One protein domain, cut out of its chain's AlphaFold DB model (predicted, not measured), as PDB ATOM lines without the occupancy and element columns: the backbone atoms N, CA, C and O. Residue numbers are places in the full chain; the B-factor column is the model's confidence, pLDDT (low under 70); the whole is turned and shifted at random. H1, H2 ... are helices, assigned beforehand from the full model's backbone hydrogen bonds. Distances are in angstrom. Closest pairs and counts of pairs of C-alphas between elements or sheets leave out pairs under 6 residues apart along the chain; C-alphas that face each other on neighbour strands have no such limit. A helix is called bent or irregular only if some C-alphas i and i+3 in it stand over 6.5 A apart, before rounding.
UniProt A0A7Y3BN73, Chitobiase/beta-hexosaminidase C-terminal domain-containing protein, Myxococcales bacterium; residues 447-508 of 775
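What this domain is: This is residues 447 to 508 of the 775 residues of the protein "Chitobiase/beta-hexosaminidase C-terminal domain-containing protein" of Myxococcales bacterium (UniProt A0A7Y3BN73). A flat domain of little regular structure: short helices H1 and H2 meet at a corner, H3 packs on H2, and long stretches with no named element, residues 466 to 480 and 485 to 508, make most of the rest. After H3, residues 485 to 508 swing out to Ser 492 and fold back. The printed part has 62 residues, 19 in three named helices, H1, H2, H3 in order, with no named strand: all helix. It is compact, with a radius of gyration of the C-alphas of 11.3 A and spans of 32 by 24 by 11 A.

How they stand to each other: H2, residues 458 to 465, and H1, residues 450 to 456, touch only at the corner by their tight link, closest at C-alphas 454 and 460, 4.2 A; at 71 degrees they are only just about perpendicular. H3, residues 481 to 484, touches H2, closest at C-alphas 483 and 458, 5.1 A. H1 and H3 are apart. Every O i to N i+4 pair is within hydrogen-bond range in H2, 1 of 3 in H1, where 2 of 4 O i to N i+3 pairs are; H3 is too short for an i+4 pair.

Where its parts are: H2 is 10.6 A long, H1 9.8 A and H3 5.6 A. H1 begins at C-alpha 450 (-17.048, 105.855, 50.799) and is only just irregular, C-alphas 451 and 454 being 6.7 A apart. H3 ends at C-alpha 484 (-7.105, 93.875, 61.273).

The domain as a whole: The two farthest C-alphas, of Ser 449 and Ser 492, are 32.5 A apart. The link from H2 to H3 is long, 15 residues. The printed part has no cut, and no printed residue is under 70 in pLDDT.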
ATOM      1  N   GLY A 447     -15.526 103.667  41.370       86.38
ATOM      2  CA  GLY A 447     -14.925 102.987  42.502       86.38
ATOM      3  C   GLY A 447     -15.941 102.597  43.573       86.38
ATOM      4  O   GLY A 447     -17.154 102.787  43.458       86.38
ATOM      5  N   ILE A 448     -15.420 102.056  44.664       92.56
ATOM      6  CA  ILE A 448     -16.193 101.738  45.852       92.56
ATOM      7  C   ILE A 448     -16.588 103.057  46.518       92.56
ATOM      8  O   ILE A 448     -15.736 103.880  46.863       92.56
ATOM      9  N   SER A 449     -17.886 103.282  46.730       91.88
ATOM     10  CA  SER A 449     -18.343 104.487  47.434       91.88
ATOM     11  C   SER A 449     -17.801 104.529  48.868       91.88
ATOM     12  O   SER A 449     -17.714 103.486  49.518       91.88
ATOM     13  N   GLY A 450     -17.551 105.722  49.421       91.69
ATOM     14  CA  GLY A 450     -17.048 105.855  50.799       91.69
ATOM     15  C   GLY A 450     -17.918 105.151  51.847       91.69
ATOM     16  O   GLY A 450     -17.417 104.614  52.823       91.69
ATOM     17  N   SER A 451     -19.232 105.040  51.628       90.62
ATOM     18  CA  SER A 451     -20.116 104.310  52.554       90.62
ATOM     19  C   SER A 451     -19.950 102.782  52.531       90.62
ATOM     20  O   SER A 451     -20.477 102.103  53.412       90.62
ATOM     21  N   CYS A 452     -19.268 102.254  51.513       94.50
ATOM     22  CA  CYS A 452     -19.029 100.831  51.290       94.50
ATOM     23  C   CYS A 452     -17.560 100.451  51.541       94.50
ATOM     24  O   CYS A 452     -17.299  99.335  51.980       94.50
ATOM     25  N   THR A 453     -16.605 101.368  51.343       94.44
ATOM     26  CA  THR A 453     -15.165 101.078  51.493       94.44
ATOM     27  C   THR A 453     -14.793 100.534  52.861       94.44
ATOM     28  O   THR A 453     -13.907  99.686  52.927       94.44
ATOM     29  N   ARG A 454     -15.527 100.916  53.920       94.00
ATOM     30  CA  ARG A 454     -15.392 100.367  55.282       94.00
ATOM     31  C   ARG A 454     -15.228  98.845  55.315       94.00
ATOM     32  O   ARG A 454     -14.468  98.358  56.134       94.00
ATOM     33  N   CYS A 455     -15.954  98.105  54.476       94.69
ATOM     34  CA  CYS A 455     -15.986  96.635  54.520       94.69
ATOM     35  C   CYS A 455     -15.591  95.954  53.216       94.69
ATOM     36  O   CYS A 455     -15.601  94.730  53.135       94.69
ATOM     37  N   HIS A 456     -15.266  96.745  52.200       94.44
ATOM     38  CA  HIS A 456     -14.991  96.261  50.853       94.44
ATOM     39  C   HIS A 456     -13.604  96.696  50.356       94.44
ATOM     40  O   HIS A 456     -13.271  96.476  49.200       94.44
ATOM     41  N   SER A 457     -12.787  97.300  51.227       91.88
ATOM     42  CA  SER A 457     -11.398  97.670  50.946       91.88
ATOM     43  C   SER A 457     -10.595  97.793  52.241       91.88
ATOM     44  O   SER A 457     -11.148  98.211  53.263       91.88
ATOM     45  N   THR A 458      -9.296  97.512  52.191       91.75
ATOM     46  CA  THR A 458      -8.393  97.726  53.330       91.75
ATOM     47  C   THR A 458      -8.325  99.187  53.786       91.75
ATOM     48  O   THR A 458      -8.531  99.428  54.980       91.75
ATOM     49  N   PRO A 459      -8.118 100.180  52.893       90.81
ATOM     50  CA  PRO A 459      -8.031 101.580  53.311       90.81
ATOM     51  C   PRO A 459      -9.300 102.068  54.009       90.81
ATOM     52  O   PRO A 459      -9.233 102.755  55.024       90.81
ATOM     53  N   GLY A 460     -10.473 101.667  53.510       93.62
ATOM     54  CA  GLY A 460     -11.734 102.072  54.119       93.62
ATOM     55  C   GLY A 460     -11.940 101.487  55.517       93.62
ATOM     56  O   GLY A 460     -12.492 102.168  56.382       93.62
ATOM     57  N   PHE A 461     -11.501 100.250  55.777       94.56
ATOM     58  CA  PHE A 461     -11.556  99.706  57.138       94.56
ATOM     59  C   PHE A 461     -10.574 100.425  58.071       94.56
ATOM     60  O   PHE A 461     -10.921 100.720  59.214       94.56
ATOM     61  N   GLU A 462      -9.370 100.738  57.589       93.25
ATOM     62  CA  GLU A 462      -8.380 101.513  58.337       93.25
ATOM     63  C   GLU A 462      -8.919 102.889  58.754       93.25
ATOM     64  O   GLU A 462      -8.890 103.220  59.942       93.25
ATOM     65  N   GLU A 463      -9.449 103.665  57.805       95.12
ATOM     66  CA  GLU A 463     -10.065 104.971  58.069       95.12
ATOM     67  C   GLU A 463     -11.176 104.844  59.118       95.12
ATOM     68  O   GLU A 463     -11.196 105.583  60.104       95.12
ATOM     69  N   TYR A 464     -12.054 103.845  58.965       95.88
ATOM     70  CA  TYR A 464     -13.095 103.564  59.950       95.88
ATOM     71  C   TYR A 464     -12.512 103.289  61.339       95.88
ATOM     72  O   TYR A 464     -12.966 103.894  62.308       95.88
ATOM     73  N   ALA A 465     -11.527 102.394  61.449       96.12
ATOM     74  CA  ALA A 465     -10.947 101.997  62.727       96.12
ATOM     75  C   ALA A 465     -10.348 103.203  63.467       96.12
ATOM     76  O   ALA A 465     -10.560 103.343  64.674       96.12
ATOM     77  N   MET A 466      -9.702 104.118  62.734       95.56
ATOM     78  CA  MET A 466      -9.158 105.377  63.262       95.56
ATOM     79  C   MET A 466     -10.228 106.403  63.680       95.56
ATOM     80  O   MET A 466      -9.913 107.412  64.312       95.56
ATOM     81  N   GLY A 467     -11.505 106.134  63.397       95.25
ATOM     82  CA  GLY A 467     -12.615 107.054  63.645       95.25
ATOM     83  C   GLY A 467     -12.745 108.150  62.587       95.25
ATOM     84  O   GLY A 467     -13.454 109.136  62.814       95.25
ATOM     85  N   ASP A 468     -12.085 107.981  61.441       96.12
ATOM     86  CA  ASP A 468     -12.131 108.912  60.325       96.12
ATOM     87  C   ASP A 468     -13.314 108.607  59.385       96.12
ATOM     88  O   ASP A 468     -13.816 107.480  59.314       96.12
ATOM     89  N   PRO A 469     -13.816 109.614  58.644       95.19
ATOM     90  CA  PRO A 469     -14.757 109.374  57.561       95.19
ATOM     91  C   PRO A 469     -14.110 108.524  56.468       95.19
ATOM     92  O   PRO A 469     -13.048 108.880  55.963       95.19
ATOM     93  N   THR A 470     -14.795 107.466  56.050       95.69
ATOM     94  CA  THR A 470     -14.317 106.590  54.984       95.69
ATOM     95  C   THR A 470     -14.433 107.254  53.610       95.69
ATOM     96  O   THR A 470     -15.448 107.879  53.273       95.69
ATOM     97  N   THR A 471     -13.385 107.128  52.804       93.38
ATOM     98  CA  THR A 471     -13.264 107.726  51.473       93.38
ATOM     99  C   THR A 471     -13.522 106.697  50.379       93.38
ATOM    100  O   THR A 471     -13.575 105.499  50.635       93.38
ATOM    101  N   SER A 472     -13.803 107.167  49.161       91.31
ATOM    102  CA  SER A 472     -14.000 106.288  48.005       91.31
ATOM    103  C   SER A 472     -12.653 105.838  47.449       91.31
ATOM    104  O   SER A 472     -11.739 106.655  47.330       91.31
ATOM    105  N   THR A 473     -12.554 104.563  47.083       87.38
ATOM    106  CA  THR A 473     -11.332 103.950  46.551       87.38
ATOM    107  C   THR A 473     -11.653 103.049  45.357       87.38
ATOM    108  O   THR A 473     -12.757 102.507  45.273       87.38
ATOM    109  N   PRO A 474     -10.726 102.868  44.404       85.81
ATOM    110  CA  PRO A 474     -10.869 101.831  43.387       85.81
ATOM    111  C   PRO A 474     -10.914 100.422  44.014       85.81
ATOM    112  O   PRO A 474     -10.259 100.197  45.033       85.81
ATOM    113  N   PRO A 475     -11.625  99.449  43.414       87.12
ATOM    114  CA  PRO A 475     -11.676  98.079  43.919       87.12
ATOM    115  C   PRO A 475     -10.405  97.294  43.543       87.12
ATOM    116  O   PRO A 475     -10.428  96.374  42.726       87.12
ATOM    117  N   THR A 476      -9.260  97.688  44.108       85.19
ATOM    118  CA  THR A 476      -7.945  97.047  43.890       85.19
ATOM    119  C   THR A 476      -7.500  96.152  45.046       85.19
ATOM    120  O   THR A 476      -6.564  95.373  44.884       85.19
ATOM    121  N   THR A 477      -8.168  96.232  46.198       87.75
ATOM    122  CA  THR A 477      -7.835  95.482  47.420       87.75
ATOM    123  C   THR A 477      -9.033  94.693  47.928       87.75
ATOM    124  O   THR A 477     -10.173  95.074  47.670       87.75
ATOM    125  N   THR A 478      -8.785  93.671  48.742       91.75
ATOM    126  CA  THR A 478      -9.818  93.054  49.585       91.75
ATOM    127  C   THR A 478      -9.748  93.599  51.019       91.75
ATOM    128  O   THR A 478      -9.106  94.619  51.251       91.75
ATOM    129  N   VAL A 479     -10.405  92.943  51.985       91.19
ATOM    130  CA  VAL A 479     -10.111  93.124  53.420       91.19
ATOM    131  C   VAL A 479      -8.876  92.283  53.755       91.19
ATOM    132  O   VAL A 479      -8.960  91.068  53.961       91.19
ATOM    133  N   ASP A 480      -7.710  92.920  53.744       89.75
ATOM    134  CA  ASP A 480      -6.424  92.254  53.953       89.75
ATOM    135  C   ASP A 480      -5.930  92.307  55.411       89.75
ATOM    136  O   ASP A 480      -6.622  92.754  56.329       89.75
ATOM    137  N   CYS A 481      -4.699  91.852  55.644       90.25
ATOM    138  CA  CYS A 481      -4.110  91.792  56.975       90.25
ATOM    139  C   CYS A 481      -4.055  93.160  57.680       90.25
ATOM    140  O   CYS A 481      -4.276  93.224  58.891       90.25
ATOM    141  N   TRP A 482      -3.804  94.256  56.957       88.75
ATOM    142  CA  TRP A 482      -3.695  95.597  57.544       88.75
ATOM    143  C   TRP A 482      -5.061  96.176  57.950       88.75
ATOM    144  O   TRP A 482      -5.142  97.084  58.784       88.75
ATOM    145  N   SER A 483      -6.156  95.585  57.463       91.75
ATOM    146  CA  SER A 483      -7.489  95.867  58.007       91.75
ATOM    147  C   SER A 483      -7.561  95.502  59.492       91.75
ATOM    148  O   SER A 483      -8.074  96.265  60.298       91.75
ATOM    149  N   CYS A 484      -6.988  94.369  59.897       92.56
ATOM    150  CA  CYS A 484      -7.105  93.875  61.273       92.56
ATOM    151  C   CYS A 484      -5.875  94.168  62.140       92.56
ATOM    152  O   CYS A 484      -5.985  94.198  63.368       92.56
ATOM    153  N   HIS A 485      -4.710  94.374  61.528       92.31
ATOM    154  CA  HIS A 485      -3.440  94.604  62.214       92.31
ATOM    155  C   HIS A 485      -3.017  96.072  62.208       92.31
ATOM    156  O   HIS A 485      -3.379  96.837  61.323       92.31
ATOM    157  N   ASN A 486      -2.238  96.469  63.213       87.69
ATOM    158  CA  ASN A 486      -1.796  97.854  63.403       87.69
ATOM    159  C   ASN A 486      -0.608  98.269  62.529       87.69
ATOM    160  O   ASN A 486      -0.199  99.430  62.556       87.69
ATOM    161  N   ASN A 487      -0.008  97.336  61.795       85.88
ATOM    162  CA  ASN A 487       1.180  97.593  60.995       85.88
ATOM    163  C   ASN A 487       1.117  96.795  59.693       85.88
ATOM    164  O   ASN A 487       0.707  95.638  59.700       85.88
ATOM    165  N   PHE A 488       1.554  97.398  58.592       82.44
ATOM    166  CA  PHE A 488       1.753  96.681  57.333       82.44
ATOM    167  C   PHE A 488       3.010  95.790  57.402       82.44
ATOM    168  O   PHE A 488       3.037  94.699  56.837       82.44
ATOM    169  N   ASP A 489       4.035  96.193  58.168       84.94
ATOM    170  CA  ASP A 489       5.185  95.342  58.484       84.94
ATOM    171  C   ASP A 489       4.869  94.419  59.670       84.94
ATOM    172  O   ASP A 489       5.243  94.654  60.826       84.94
ATOM    173  N   LEU A 490       4.166  93.334  59.357       82.31
ATOM    174  CA  LEU A 490       3.758  92.324  60.332       82.31
ATOM    175  C   LEU A 490       4.930  91.524  60.915       82.31
ATOM    176  O   LEU A 490       4.762  90.858  61.939       82.31
ATOM    177  N   TYR A 491       6.121  91.590  60.308       80.75
ATOM    178  CA  TYR A 491       7.324  90.981  60.878       80.75
ATOM    179  C   TYR A 491       7.843  91.772  62.081       80.75
ATOM    180  O   TYR A 491       8.409  91.176  63.002       80.75
ATOM    181  N   SER A 492       7.653  93.096  62.090       82.94
ATOM    182  CA  SER A 492       8.070  93.956  63.200       82.94
ATOM    183  C   SER A 492       6.979  94.171  64.246       82.94
ATOM    184  O   SER A 492       7.304  94.240  65.435       82.94
ATOM    185  N   ASN A 493       5.706  94.244  63.843       85.00
ATOM    186  CA  ASN A 493       4.581  94.322  64.774       85.00
ATOM    187  C   ASN A 493       3.354  93.550  64.261       85.00
ATOM    188  O   ASN A 493       2.730  93.955  63.286       85.00
ATOM    189  N   ALA A 494       2.979  92.483  64.969       83.69
ATOM    190  CA  ALA A 494       1.796  91.674  64.671       83.69
ATOM    191  C   ALA A 494       0.566  92.034  65.530       83.69
ATOM    192  O   ALA A 494      -0.441  91.327  65.477       83.69
ATOM    193  N   GLU A 495       0.633  93.098  66.337       89.81
ATOM    194  CA  GLU A 495      -0.501  93.592  67.123       89.81
ATOM    195  C   GLU A 495      -1.706  93.900  66.225       89.81
ATOM    196  O   GLU A 495      -1.587  94.344  65.078       89.81
ATOM    197  N   THR A 496      -2.889  93.628  66.756       92.75
ATOM    198  CA  THR A 496      -4.166  93.919  66.110       92.75
ATOM    199  C   THR A 496      -4.548  95.375  66.331       92.75
ATOM    200  O   THR A 496      -4.112  95.981  67.304       92.75
ATOM    201  N   ARG A 497      -5.427  95.938  65.496       93.69
ATOM    202  CA  ARG A 497      -5.953  97.301  65.691       93.69
ATOM    203  C   ARG A 497      -6.621  97.513  67.043       93.69
ATOM    204  O   ARG A 497      -6.547  98.601  67.606       93.69
ATOM    205  N   TRP A 498      -7.189  96.448  67.598       94.31
ATOM    206  CA  TRP A 498      -7.720  96.430  68.954       94.31
ATOM    207  C   TRP A 498      -6.660  96.709  70.030       94.31
ATOM    208  O   TRP A 498      -6.966  97.320  71.046       94.31
ATOM    209  N   ASP A 499      -5.407  96.306  69.820       93.62
ATOM    210  CA  ASP A 499      -4.341  96.493  70.812       93.62
ATOM    211  C   ASP A 499      -3.894  97.969  70.928       93.62
ATOM    212  O   ASP A 499      -3.255  98.345  71.912       93.62
ATOM    213  N   ASP A 500      -4.284  98.828  69.971       94.25
ATOM    214  CA  ASP A 500      -4.075 100.283  70.017       94.25
ATOM    215  C   ASP A 500      -5.377 101.061  69.777       94.25
ATOM    216  O   ASP A 500      -5.600 101.662  68.724       94.25
ATOM    217  N   LEU A 501      -6.223 101.118  70.801       95.69
ATOM    218  CA  LEU A 501      -7.448 101.928  70.797       95.69
ATOM    219  C   LEU A 501      -7.185 103.436  70.865       95.69
ATOM    220  O   LEU A 501      -8.113 104.228  70.704       95.69
ATOM    221  N   THR A 502      -5.941 103.861  71.121       95.31
ATOM    222  CA  THR A 502      -5.608 105.290  71.067       95.31
ATOM    223  C   THR A 502      -5.561 105.783  69.628       95.31
ATOM    224  O   THR A 502      -6.009 106.898  69.359       95.31
ATOM    225  N   THR A 503      -5.081 104.931  68.722       95.38
ATOM    226  CA  THR A 503      -5.107 105.159  67.276       95.38
ATOM    227  C   THR A 503      -6.408 104.667  66.648       95.38
ATOM    228  O   THR A 503      -6.869 105.291  65.702       95.38
ATOM    229  N   ASN A 504      -7.029 103.606  67.183       96.56
ATOM    230  CA  ASN A 504      -8.226 102.978  66.614       96.56
ATOM    231  C   ASN A 504      -9.473 103.085  67.528       96.56
ATOM    232  O   ASN A 504     -10.021 102.066  67.963       96.56
ATOM    233  N   PRO A 505      -9.944 104.302  67.861       96.81
ATOM    234  CA  PRO A 505     -11.000 104.505  68.852       96.81
ATOM    235  C   PRO A 505     -12.379 103.994  68.415       96.81
ATOM    236  O   PRO A 505     -13.242 103.803  69.264       96.81
ATOM    237  N   ALA A 506     -12.622 103.770  67.117       96.25
ATOM    238  CA  ALA A 506     -13.922 103.286  66.634       96.25
ATOM    239  C   ALA A 506     -14.184 101.806  66.960       96.25
ATOM    240  O   ALA A 506     -15.285 101.301  66.724       96.25
ATOM    241  N   LEU A 507     -13.171 101.100  67.468       96.50
ATOM    242  CA  LEU A 507     -13.299  99.704  67.852       96.50
ATOM    243  C   LEU A 507     -13.845  99.534  69.277       96.50
ATOM    244  O   LEU A 507     -14.408  98.480  69.544       96.50
ATOM    245  N   GLU A 508     -13.770 100.533  70.168       94.00
ATOM    246  CA  GLU A 508     -14.317 100.431  71.534       94.00
ATOM    247  C   GLU A 508     -15.049 101.713  71.987       94.00
ATOM    248  O   GLU A 508     -14.424 102.734  72.275       94.00
TER     249      GLU A 508